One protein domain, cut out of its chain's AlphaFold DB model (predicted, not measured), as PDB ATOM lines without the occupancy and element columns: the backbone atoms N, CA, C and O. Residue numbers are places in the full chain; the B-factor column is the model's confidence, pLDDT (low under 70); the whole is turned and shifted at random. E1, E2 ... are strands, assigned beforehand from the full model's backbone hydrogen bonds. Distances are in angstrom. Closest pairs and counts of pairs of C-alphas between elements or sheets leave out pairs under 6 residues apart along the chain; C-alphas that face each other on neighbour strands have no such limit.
ATOM      1  N   PHE A  50      56.680  40.080  27.469       94.25
ATOM      2  CA  PHE A  50      56.978  41.498  27.639       94.25
ATOM      3  C   PHE A  50      55.736  42.403  27.538       94.25
ATOM      4  O   PHE A  50      55.817  43.580  27.910       94.25
ATOM      5  N   LEU A  51      54.594  41.905  27.051       95.56
ATOM      6  CA  LEU A  51      53.320  42.623  27.057       95.56
ATOM      7  C   LEU A  51      52.520  42.396  28.341       95.56
ATOM      8  O   LEU A  51      51.696  43.247  28.658       95.56
ATOM      9  N   THR A  52      52.751  41.324  29.099       96.88
ATOM     10  CA  THR A  52      51.935  40.973  30.273       96.88
ATOM     11  C   THR A  52      51.900  42.103  31.301       96.88
ATOM     12  O   THR A  52      52.947  42.576  31.759       96.88
ATOM     13  N   GLY A  53      50.693  42.534  31.677       96.69
ATOM     14  CA  GLY A  53      50.444  43.585  32.661       96.69
ATOM     15  C   GLY A  53      49.441  44.647  32.207       96.69
ATOM     16  O   GLY A  53      48.744  44.503  31.205       96.69
ATOM     17  N   GLU A  54      49.391  45.734  32.973       97.81
ATOM     18  CA  GLU A  54      48.487  46.868  32.762       97.81
ATOM     19  C   GLU A  54      49.212  48.035  32.087       97.81
ATOM     20  O   GLU A  54      50.336  48.395  32.457       97.81
ATOM     21  N   TRP A  55      48.554  48.692  31.136       96.94
ATOM     22  CA  TRP A  55      49.154  49.725  30.295       96.94
ATOM     23  C   TRP A  55      48.272  50.963  30.203       96.94
ATOM     24  O   TRP A  55      47.065  50.872  30.000       96.94
ATOM     25  N   ARG A  56      48.908  52.137  30.262       96.94
ATOM     26  CA  ARG A  56      48.340  53.400  29.772       96.94
ATOM     27  C   ARG A  56      48.907  53.691  28.391       96.94
ATOM     28  O   ARG A  56      50.114  53.554  28.167       96.94
ATOM     29  N   ILE A  57      48.050  54.111  27.473       96.00
ATOM     30  CA  ILE A  57      48.395  54.322  26.072       96.00
ATOM     31  C   ILE A  57      47.983  55.733  25.670       96.00
ATOM     32  O   ILE A  57      46.823  56.108  25.786       96.00
ATOM     33  N   ARG A  58      48.942  56.512  25.167       96.06
ATOM     34  CA  ARG A  58      48.664  57.790  24.504       96.06
ATOM     35  C   ARG A  58      48.593  57.530  23.006       96.06
ATOM     36  O   ARG A  58      49.608  57.159  22.405       96.06
ATOM     37  N   HIS A  59      47.412  57.668  22.420       93.69
ATOM     38  CA  HIS A  59      47.182  57.497  20.993       93.69
ATOM     39  C   HIS A  59      47.201  58.838  20.266       93.69
ATOM     40  O   HIS A  59      46.776  59.864  20.794       93.69
ATOM     41  N   ARG A  60      47.641  58.794  19.009       92.75
ATOM     42  CA  ARG A  60      47.396  59.834  18.018       92.75
ATOM     43  C   ARG A  60      46.929  59.215  16.708       92.75
ATOM     44  O   ARG A  60      47.480  58.195  16.275       92.75
ATOM     45  N   ARG A  61      45.934  59.820  16.076       92.00
ATOM     46  CA  ARG A  61      45.386  59.425  14.781       92.00
ATOM     47  C   ARG A  61      45.505  60.587  13.805       92.00
ATOM     48  O   ARG A  61      45.062  61.681  14.115       92.00
ATOM     49  N   LEU A  62      46.080  60.332  12.636       92.94
ATOM     50  CA  LEU A  62      46.105  61.310  11.551       92.94
ATOM     51  C   LEU A  62      44.673  61.492  11.040       92.94
ATOM     52  O   LEU A  62      44.036  60.506  10.649       92.94
ATOM     53  N   LYS A  63      44.163  62.720  11.117       90.31
ATOM     54  CA  LYS A  63      42.820  63.094  10.664       90.31
ATOM     55  C   LYS A  63      42.866  63.619   9.234       90.31
ATOM     56  O   LYS A  63      42.079  63.164   8.411       90.31
ATOM     57  N   ASP A  64      43.833  64.484   8.949       88.75
ATOM     58  CA  ASP A  64      44.097  65.029   7.622       88.75
ATOM     59  C   ASP A  64      45.611  65.025   7.370       88.75
ATOM     60  O   ASP A  64      46.376  65.665   8.092       88.75
ATOM     61  N   SER A  65      46.052  64.277   6.357       89.19
ATOM     62  CA  SER A  65      47.464  64.205   5.973       89.19
ATOM     63  C   SER A  65      47.957  65.440   5.227       89.19
ATOM     64  O   SER A  65      49.153  65.704   5.257       89.19
ATOM     65  N   ALA A  66      47.073  66.182   4.554       92.25
ATOM     66  CA  ALA A  66      47.441  67.387   3.817       92.25
ATOM     67  C   ALA A  66      47.727  68.566   4.760       92.25
ATOM     68  O   ALA A  66      48.536  69.430   4.436       92.25
ATOM     69  N   ARG A  67      47.085  68.583   5.934       92.50
ATOM     70  CA  ARG A  67      47.236  69.630   6.960       92.50
ATOM     71  C   ARG A  67      48.080  69.207   8.167       92.50
ATOM     72  O   ARG A  67      48.207  69.986   9.104       92.50
ATOM     73  N   ASP A  68      48.608  67.982   8.161       91.19
ATOM     74  CA  ASP A  68      49.267  67.338   9.310       91.19
ATOM     75  C   ASP A  68      48.437  67.427  10.612       91.19
ATOM     76  O   ASP A  68      48.948  67.659  11.707       91.19
ATOM     77  N   GLU A  69      47.116  67.252  10.506       93.50
ATOM     78  CA  GLU A  69      46.208  67.363  11.650       93.50
ATOM     79  C   GLU A  69      46.127  66.027  12.409       93.50
ATOM     80  O   GLU A  69      45.688  65.005  11.867       93.50
ATOM     81  N   TRP A  70      46.494  66.036  13.695       94.81
ATOM     82  CA  TRP A  70      46.496  64.849  14.557       94.81
ATOM     83  C   TRP A  70      45.483  64.936  15.700       94.81
ATOM     84  O   TRP A  70      45.553  65.800  16.571       94.81
ATOM     85  N   ASP A  71      44.615  63.937  15.763       93.69
ATOM     86  CA  ASP A  71      43.662  63.704  16.842       93.69
ATOM     87  C   ASP A  71      44.312  62.857  17.953       93.69
ATOM     88  O   ASP A  71      44.858  61.786  17.675       93.69
ATOM     89  N   HIS A  72      44.270  63.317  19.205       95.69
ATOM     90  CA  HIS A  72      44.933  62.685  20.352       95.69
ATOM     91  C   HIS A  72      43.920  62.153  21.367       95.69
ATOM     92  O   HIS A  72      42.915  62.794  21.658       95.69
ATOM     93  N   PHE A  73      44.177  60.965  21.918       95.12
ATOM     94  CA  PHE A  73      43.271  60.333  22.878       95.12
ATOM     95  C   PHE A  73      43.964  59.267  23.723       95.12
ATOM     96  O   PHE A  73      44.976  58.687  23.326       95.12
ATOM     97  N   ASP A  74      43.373  58.975  24.875       96.56
ATOM     98  CA  ASP A  74      43.905  58.007  25.826       96.56
ATOM     99  C   ASP A  74      43.219  56.655  25.709       96.56
ATOM    100  O   ASP A  74      42.012  56.560  25.489       96.56
ATOM    101  N   GLY A  75      44.013  55.607  25.889       95.81
ATOM    102  CA  GLY A  75      43.554  54.236  25.995       95.81
ATOM    103  C   GLY A  75      44.260  53.513  27.131       95.81
ATOM    104  O   GLY A  75      45.285  53.954  27.659       95.81
ATOM    105  N   GLU A  76      43.711  52.368  27.488       97.50
ATOM    106  CA  GLU A  76      44.276  51.451  28.462       97.50
ATOM    107  C   GLU A  76      44.271  50.048  27.872       97.50
ATOM    108  O   GLU A  76      43.386  49.711  27.085       97.50
ATOM    109  N   ALA A  77      45.255  49.234  28.236       97.12
ATOM    110  CA  ALA A  77      45.246  47.830  27.864       97.12
ATOM    111  C   ALA A  77      45.665  46.952  29.031       97.12
ATOM    112  O   ALA A  77      46.541  47.329  29.809       97.12
ATOM    113  N   THR A  78      45.062  45.777  29.104       98.19
ATOM    114  CA  THR A  78      45.499  44.701  29.988       98.19
ATOM    115  C   THR A  78      45.917  43.544  29.115       98.19
ATOM    116  O   THR A  78      45.169  43.162  28.216       98.19
ATOM    117  N   CYS A  79      47.102  43.004  29.364       97.88
ATOM    118  CA  CYS A  79      47.577  41.836  28.651       97.88
ATOM    119  C   CYS A  79      47.916  40.711  29.622       97.88
ATOM    120  O   CYS A  79      48.496  40.946  30.688       97.88
ATOM    121  N   TRP A  80      47.634  39.489  29.195       98.19
ATOM    122  CA  TRP A  80      47.950  38.259  29.903       98.19
ATOM    123  C   TRP A  80      48.772  37.352  28.997       98.19
ATOM    124  O   TRP A  80      48.483  37.237  27.807       98.19
ATOM    125  N   SER A  81      49.767  36.694  29.579       97.00
ATOM    126  CA  SER A  81      50.374  35.495  29.014       97.00
ATOM    127  C   SER A  81      49.837  34.302  29.791       97.00
ATOM    128  O   SER A  81      49.795  34.333  31.023       97.00
ATOM    129  N   ILE A  82      49.334  33.305  29.076       97.00
ATOM    130  CA  ILE A  82      48.660  32.142  29.649       97.00
ATOM    131  C   ILE A  82      49.177  30.863  28.987       97.00
ATOM    132  O   ILE A  82      49.863  30.908  27.964       97.00
ATOM    133  N   LEU A  83      48.837  29.712  29.576       97.00
ATOM    134  CA  LEU A  83      49.193  28.389  29.050       97.00
ATOM    135  C   LEU A  83      50.717  28.199  28.879       97.00
ATOM    136  O   LEU A  83      51.177  27.643  27.890       97.00
ATOM    137  N   GLY A  84      51.517  28.708  29.822       96.06
ATOM    138  CA  GLY A  84      52.981  28.604  29.743       96.06
ATOM    139  C   GLY A  84      53.601  29.412  28.596       96.06
ATOM    140  O   GLY A  84      54.649  29.039  28.083       96.06
ATOM    141  N   GLY A  85      52.945  30.492  28.162       96.19
ATOM    142  CA  GLY A  85      53.479  31.405  27.153       96.19
ATOM    143  C   GLY A  85      53.093  31.077  25.714       96.19
ATOM    144  O   GLY A  85      53.506  31.800  24.813       96.19
ATOM    145  N   VAL A  86      52.290  30.036  25.460       97.19
ATOM    146  CA  VAL A  86      51.807  29.723  24.097       97.19
ATOM    147  C   VAL A  86      50.610  30.579  23.672       97.19
ATOM    148  O   VAL A  86      50.226  30.567  22.504       97.19
ATOM    149  N   ALA A  87      50.012  31.329  24.600       97.00
ATOM    150  CA  ALA A  87      48.894  32.216  24.317       97.00
ATOM    151  C   ALA A  87      49.054  33.576  25.008       97.00
ATOM    152  O   ALA A  87      49.332  33.658  26.203       97.00
ATOM    153  N   SER A  88      48.828  34.654  24.252       97.44
ATOM    154  CA  SER A  88      48.810  36.030  24.757       97.44
ATOM    155  C   SER A  88      47.470  36.691  24.445       97.44
ATOM    156  O   SER A  88      47.050  36.756  23.289       97.44
ATOM    157  N   ILE A  89      46.802  37.190  25.482       97.31
ATOM    158  CA  ILE A  89      45.518  37.890  25.392       97.31
ATOM    159  C   ILE A  89      45.749  39.366  25.696       97.31
ATOM    160  O   ILE A  89      46.465  39.703  26.631       97.31
ATOM    161  N   GLU A  90      45.120  40.248  24.933       96.69
ATOM    162  CA  GLU A  90      45.065  41.687  25.173       96.69
ATOM    163  C   GLU A  90      43.607  42.138  25.173       96.69
ATOM    164  O   GLU A  90      42.887  41.854  24.224       96.69
ATOM    165  N   GLU A  91      43.199  42.913  26.172       96.44
ATOM    166  CA  GLU A  91      41.999  43.747  26.105       96.44
ATOM    167  C   GLU A  91      42.430  45.217  26.012       96.44
ATOM    168  O   GLU A  91      43.152  45.713  26.876       96.44
ATOM    169  N   LEU A  92      41.987  45.917  24.966       95.75
ATOM    170  CA  LEU A  92      42.193  47.349  24.743       95.75
ATOM    171  C   LEU A  92      40.892  48.101  25.015       95.75
ATOM    172  O   LEU A  92      39.841  47.732  24.494       95.75
ATOM    173  N   ARG A  93      40.975  49.216  25.739       95.94
ATOM    174  CA  ARG A  93      39.840  50.074  26.098       95.94
ATOM    175  C   ARG A  93      40.177  51.536  25.814       95.94
ATOM    176  O   ARG A  93      41.252  52.013  26.164       95.94
ATOM    177  N   ILE A  94      39.253  52.260  25.187       95.50
ATOM    178  CA  ILE A  94      39.333  53.701  24.901       95.50
ATOM    179  C   ILE A  94      38.000  54.326  25.354       95.50
ATOM    180  O   ILE A  94      37.075  54.465  24.543       95.50
ATOM    181  N   PRO A  95      37.868  54.684  26.646       93.25
ATOM    182  CA  PRO A  95      36.598  55.138  27.218       93.25
ATOM    183  C   PRO A  95      36.026  56.383  26.536       93.25
ATOM    184  O   PRO A  95      34.841  56.413  26.214       93.25
ATOM    185  N   SER A  96      36.875  57.364  26.205       94.56
ATOM    186  CA  SER A  96      36.465  58.610  25.533       94.56
ATOM    187  C   SER A  96      35.839  58.400  24.152       94.56
ATOM    188  O   SER A  96      35.240  59.318  23.599       94.56
ATOM    189  N   ARG A  97      35.969  57.197  23.582       91.62
ATOM    190  CA  ARG A  97      35.397  56.823  22.282       91.62
ATOM    191  C   ARG A  97      34.405  55.672  22.367       91.62
ATOM    192  O   ARG A  97      34.012  55.165  21.318       91.62
ATOM    193  N   GLN A  98      34.048  55.237  23.579       92.94
ATOM    194  CA  GLN A  98      33.181  54.077  23.808       92.94
ATOM    195  C   GLN A  98      33.637  52.866  22.972       92.94
ATOM    196  O   GLN A  98      32.852  52.203  22.292       92.94
ATOM    197  N   PHE A  99      34.954  52.642  22.940       91.06
ATOM    198  CA  PHE A  99      35.573  51.598  22.137       91.06
ATOM    199  C   PHE A  99      36.337  50.632  23.032       91.06
ATOM    200  O   PHE A  99      37.141  51.048  23.866       91.06
ATOM    201  N   SER A 100      36.154  49.343  22.788       93.06
ATOM    202  CA  SER A 100      36.996  48.290  23.334       93.06
ATOM    203  C   SER A 100      37.194  47.178  22.310       93.06
ATOM    204  O   SER A 100      36.398  47.013  21.379       93.06
ATOM    205  N   GLY A 101      38.269  46.417  22.465       93.12
ATOM    206  CA  GLY A 101      38.472  45.198  21.701       93.12
ATOM    207  C   GLY A 101      39.493  44.265  22.314       93.12
ATOM    208  O   GLY A 101      40.103  44.591  23.330       93.12
ATOM    209  N   MET A 102      39.660  43.108  21.684       93.56
ATOM    210  CA  MET A 102      40.467  42.020  22.210       93.56
ATOM    211  C   MET A 102      41.336  41.370  21.136       93.56
ATOM    212  O   MET A 102      40.858  41.053  20.043       93.56
ATOM    213  N   GLY A 103      42.611  41.175  21.475       92.88
ATOM    214  CA  GLY A 103      43.601  40.471  20.677       92.88
ATOM    215  C   GLY A 103      43.936  39.146  21.328       92.88
ATOM    216  O   GLY A 103      44.227  39.107  22.519       92.88
ATOM    217  N   LEU A 104      43.907  38.075  20.547       94.12
ATOM    218  CA  LEU A 104      44.345  36.748  20.948       94.12
ATOM    219  C   LEU A 104      45.485  36.325  20.030       94.12
ATOM    220  O   LEU A 104      45.315  36.279  18.815       94.12
ATOM    221  N   ARG A 105      46.635  36.009  20.616       95.69
ATOM    222  CA  ARG A 105      47.804  35.486  19.912       95.69
ATOM    223  C   ARG A 105      48.051  34.060  20.373       95.69
ATOM    224  O   ARG A 105      48.089  33.829  21.578       95.69
ATOM    225  N   PHE A 115      49.851  33.073  15.377       87.75
ATOM    226  CA  PHE A 115      48.580  33.487  14.792       87.75
ATOM    227  C   PHE A 115      47.941  34.561  15.662       87.75
ATOM    228  O   PHE A 115      47.953  34.435  16.882       87.75
ATOM    229  N   GLU A 116      47.357  35.591  15.051       87.88
ATOM    230  CA  GLU A 116      46.661  36.660  15.769       87.88
ATOM    231  C   GLU A 116      45.208  36.783  15.298       87.88
ATOM    232  O   GLU A 116      44.923  36.924  14.105       87.88
ATOM    233  N   LEU A 117      44.288  36.772  16.258       87.75
ATOM    234  CA  LEU A 117      42.888  37.118  16.082       87.75
ATOM    235  C   LEU A 117      42.617  38.447  16.785       87.75
ATOM    236  O   LEU A 117      42.997  38.641  17.936       87.75
ATOM    237  N   TRP A 118      41.913  39.348  16.107       87.38
ATOM    238  CA  TRP A 118      41.475  40.616  16.679       87.38
ATOM    239  C   TRP A 118      39.965  40.774  16.532       87.38
ATOM    240  O   TRP A 118      39.408  40.547  15.458       87.38
ATOM    241  N   THR A 119      39.309  41.226  17.596       85.81
ATOM    242  CA  THR A 119      37.885  41.568  17.600       85.81
ATOM    243  C   THR A 119      37.636  42.854  18.386       85.81
ATOM    244  O   THR A 119      38.520  43.369  19.067       85.81
ATOM    245  N   ASN A 120      36.433  43.414  18.278       88.06
ATOM    246  CA  ASN A 120      36.009  44.550  19.086       88.06
ATOM    247  C   ASN A 120      34.599  44.338  19.648       88.06
ATOM    248  O   ASN A 120      33.852  43.488  19.168       88.06
ATOM    249  N   ALA A 121      34.232  45.119  20.664       82.00
ATOM    250  CA  ALA A 121      32.961  44.957  21.369       82.00
ATOM    251  C   ALA A 121      31.713  45.255  20.516       82.00
ATOM    252  O   ALA A 121      30.614  44.888  20.911       82.00
ATOM    253  N   LYS A 122      31.857  45.864  19.329       78.31
ATOM    254  CA  LYS A 122      30.745  46.041  18.374       78.31
ATOM    255  C   LYS A 122      30.452  44.769  17.563       78.31
ATOM    256  O   LYS A 122      29.657  44.816  16.631       78.31
ATOM    257  N   GLY A 123      31.094  43.656  17.913       58.69
ATOM    258  CA  GLY A 123      30.966  42.359  17.265       58.69
ATOM    259  C   GLY A 123      32.172  42.034  16.380       58.69
ATOM    260  O   GLY A 123      32.877  42.940  15.910       58.69
ATOM    261  N   PRO A 124      32.436  40.738  16.135       52.00
ATOM    262  CA  PRO A 124      33.466  40.330  15.199       52.00
ATOM    263  C   PRO A 124      33.102  40.875  13.816       52.00
ATOM    264  O   PRO A 124      32.127  40.460  13.196       52.00
ATOM    265  N   ARG A 125      33.902  41.811  13.297       51.69
ATOM    266  CA  ARG A 125      33.968  41.983  11.841       51.69
ATOM    267  C   ARG A 125      34.460  40.639  11.315       51.69
ATOM    268  O   ARG A 125      35.469  40.185  11.853       51.69
ATOM    269  N   SER A 126      33.757  40.020  10.353       48.62
ATOM    270  CA  SER A 126      34.128  38.704   9.802       48.62
ATOM    271  C   SER A 126      35.642  38.585   9.743       48.62
ATOM    272  O   SER A 126      36.265  39.489   9.164       48.62
ATOM    273  N   PRO A 127      36.240  37.571  10.393       49.72
ATOM    274  CA  PRO A 127      37.679  37.433  10.379       49.72
ATOM    275  C   PRO A 127      38.080  37.326   8.909       49.72
ATOM    276  O   PRO A 127      37.782  36.343   8.236       49.72
ATOM    277  N   GLY A 128      38.723  38.376   8.388       52.78
ATOM    278  CA  GLY A 128      39.556  38.220   7.204       52.78
ATOM    279  C   GLY A 128      40.586  37.125   7.496       52.78
ATOM    280  O   GLY A 128      40.776  36.795   8.672       52.78
ATOM    281  N   PRO A 129      41.233  36.541   6.473       51.66
ATOM    282  CA  PRO A 129      42.175  35.442   6.671       51.66
ATOM    283  C   PRO A 129      43.081  35.757   7.860       51.66
ATOM    284  O   PRO A 129      43.712  36.818   7.878       51.66
ATOM    285  N   ALA A 130      43.027  34.893   8.886       52.22
ATOM    286  CA  ALA A 130      43.752  35.076  10.137       52.22
ATOM    287  C   ALA A 130      45.174  35.509   9.787       52.22
ATOM    288  O   ALA A 130      45.857  34.817   9.025       52.22
ATOM    289  N   CYS A 131      45.571  36.700  10.238       49.72
ATOM    290  CA  CYS A 131      46.863  37.247   9.862       49.72
ATOM    291  C   CYS A 131      47.931  36.289  10.395       49.72
ATOM    292  O   CYS A 131      48.098  36.130  11.606       49.72
ATOM    293  N   ARG A 132      48.605  35.592   9.474       44.81
ATOM    294  CA  ARG A 132      49.826  34.852   9.774       44.81
ATOM    295  C   ARG A 132      50.909  35.904   9.960       44.81
ATOM    296  O   ARG A 132      51.202  36.649   9.027       44.81
ATOM    297  N   GLY A 133      51.449  35.991  11.166       45.69
ATOM    298  CA  GLY A 133      52.415  37.020  11.521       45.69
ATOM    299  C   GLY A 133      51.793  38.351  11.953       45.69
ATOM    300  O   GLY A 133      50.669  38.719  11.607       45.69
ATOM    301  N   PHE A 134      52.574  39.073  12.755       37.31
ATOM    302  CA  PHE A 134      52.229  40.357  13.352       37.31
ATOM    303  C   PHE A 134      51.849  41.388  12.281       37.31
ATOM    304  O   PHE A 134      52.703  41.873  11.529       37.31
ATOM    305  N   SER A 135      50.573  41.784  12.235       38.47
ATOM    306  CA  SER A 135      50.164  42.895  11.378       38.47
ATOM    307  C   SER A 135      50.696  44.205  11.971       38.47
ATOM    308  O   SER A 135      50.233  44.721  12.993       38.47
ATOM    309  N   ARG A 136      51.730  44.777  11.346       39.38
ATOM    310  CA  ARG A 136      52.203  46.109  11.731       39.38
ATOM    311  C   ARG A 136      51.117  47.136  11.421       39.38
ATOM    312  O   ARG A 136      50.839  47.399  10.260       39.38
ATOM    313  N   ARG A 137      50.638  47.793  12.486       42.62
ATOM    314  CA  ARG A 137      49.956  49.105  12.517       42.62
ATOM    315  C   ARG A 137      48.728  49.240  11.606       42.62
ATOM    316  O   ARG A 137      48.829  49.291  10.386       42.62
ATOM    317  N   ARG A 138      47.580  49.594  12.198       52.88
ATOM    318  CA  ARG A 138      46.566  50.356  11.448       52.88
ATOM    319  C   ARG A 138      47.225  51.614  10.877       52.88
ATOM    320  O   ARG A 138      47.708  52.455  11.641       52.88
ATOM    321  N   ARG A 139      47.241  51.744   9.544       55.81
ATOM    322  CA  ARG A 139      47.669  52.976   8.865       55.81
ATOM    323  C   ARG A 139      46.932  54.161   9.503       55.81
ATOM    324  O   ARG A 139      45.715  54.127   9.657       55.81
ATOM    325  N   GLY A 140      47.691  55.155   9.958       60.84
ATOM    326  CA  GLY A 140      47.153  56.389  10.536       60.84
ATOM    327  C   GLY A 140      46.968  56.433  12.058       60.84
ATOM    328  O   GLY A 140      46.800  57.534  12.562       60.84
ATOM    329  N   VAL A 141      47.062  55.330  12.822       72.94
ATOM    330  CA  VAL A 141      47.003  55.373  14.305       72.94
ATOM    331  C   VAL A 141      48.346  54.968  14.913       72.94
ATOM    332  O   VAL A 141      48.934  53.942  14.565       72.94
ATOM    333  N   ARG A 142      48.863  55.775  15.843       80.56
ATOM    334  CA  ARG A 142      50.095  55.496  16.594       80.56
ATOM    335  C   ARG A 142      49.787  55.544  18.087       80.56
ATOM    336  O   ARG A 142      49.100  56.453  18.524       80.56
ATOM    337  N   GLY A 143      50.306  54.594  18.860       78.06
ATOM    338  CA  GLY A 143      50.181  54.584  20.319       78.06
ATOM    339  C   GLY A 143      51.548  54.465  20.983       78.06
ATOM    340  O   GLY A 143      52.369  53.661  20.543       78.06
ATOM    341  N   ARG A 144      51.795  55.253  22.034       83.00
ATOM    342  CA  ARG A 144      52.902  55.026  22.976       83.00
ATOM    343  C   ARG A 144      52.334  54.382  24.231       83.00
ATOM    344  O   ARG A 144      51.487  54.981  24.891       83.00
ATOM    345  N   ARG A 145      52.815  53.182  24.554       87.62
ATOM    346  CA  ARG A 145      52.433  52.450  25.762       87.62
ATOM    347  C   ARG A 145      53.413  52.763  26.888       87.62
ATOM    348  O   ARG A 145      54.617  52.847  26.660       87.62
ATOM    349  N   ARG A 146      52.896  52.918  28.102       87.56
ATOM    350  CA  ARG A 146      53.674  52.929  29.343       87.56
ATOM    351  C   ARG A 146      53.029  51.932  30.297       87.56
ATOM    352  O   ARG A 146      51.811  51.986  30.484       87.56
ATOM    353  N   ARG A 147      53.827  51.031  30.878       87.81
ATOM    354  CA  ARG A 147      53.335  50.128  31.928       87.81
ATOM    355  C   ARG A 147      52.773  50.983  33.060       87.81
ATOM    356  O   ARG A 147      53.430  51.935  33.495       87.81
ATOM    357  N   ARG A 148      51.559  50.680  33.523       82.56
ATOM    358  CA  ARG A 148      51.100  51.196  34.813       82.56
ATOM    359  C   ARG A 148      52.031  50.616  35.871       82.56
ATOM    360  O   ARG A 148      52.342  49.426  35.842       82.56
TER     361      ARG A 148
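Overview. This is residues 50 to 105 and 115 to 148 of the 164 residues of an uncharacterized protein of Piscinibacter aquaticus (UniProt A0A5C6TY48). A single sheet of six antiparallel strands, twisted and curled like part of a barrel, makes up the named structure; it stays open, with its edge strands E5 and E6 apart. The longest strand, E2, bends and runs between the turns at both ends of the long axis, and a long link, residues 121 to 140, of which 123 to 140 are of low confidence, leads from one edge of the sheet to the other. The printed part has 90 residues, with no named helix and six named strands that follow along the chain as E1 to E6; the order across the sheet is E5, E4, E3, E2, E1, E6. The class is all strand, and the whole is only just compact, close to loose, with a radius of gyration of the C-alphas of 14.2 A and spans of 46 by 33 by 23 A.

Arrangement. E2, residues 69 to 82, bends by 55 degrees at residue 74. Its neighbour E1, residues 53 to 64, is antiparallel at 151 degrees; N 57 and O 75 are 2.8 A apart, within hydrogen-bond range. On the other side of E2 is E3, residues 87 to 94, antiparallel at 147 degrees, with N 91 and O 78 at 2.8 A. E4, residues 99 to 105, is antiparallel to E3 at 169 degrees, with N 103 and O 90 at 2.8 A. E1 to E4 form a meander, each strand the antiparallel neighbour of the one before, and its successive pairs are hairpins with tight links. The edge strand E5, residues 115 to 120, is antiparallel to E4 at 165 degrees, with N 119 and O 102 at 2.9 A. The other edge strand, E6, residues 141 to 147, is antiparallel to E1 at 159 degrees, with N 144 and O 58 at 2.9 A; the C-alphas of His 59 and Gly 143, which face each other, are 4.2 A apart. Residues 115 to 116 of E5 also pair with residues 131 to 132, antiparallel.

Along the chain. E2 is 39.6 A from first to last C-alpha and E1 33.6 A, beginning at C-alpha 53 (50.444, 43.585, 32.661). E3 measures 23.5 A, E4 20.4 A, E5 17.3 A and E6 19.4 A, the last ending at C-alpha 147 (53.335, 50.128, 31.928).

Size, cuts and confidence. The two C-alphas farthest apart, those of Arg 67 and Gly 84, are 47.3 A apart. Residues 106 to 114 are not printed, and C-alphas 105 and 115 are 5.6 A apart across this cut. The link from E5 to E6 is long, with 20 residues. Mean pLDDT of the printed part is 83.8, and residues 123 to 140 are under 70.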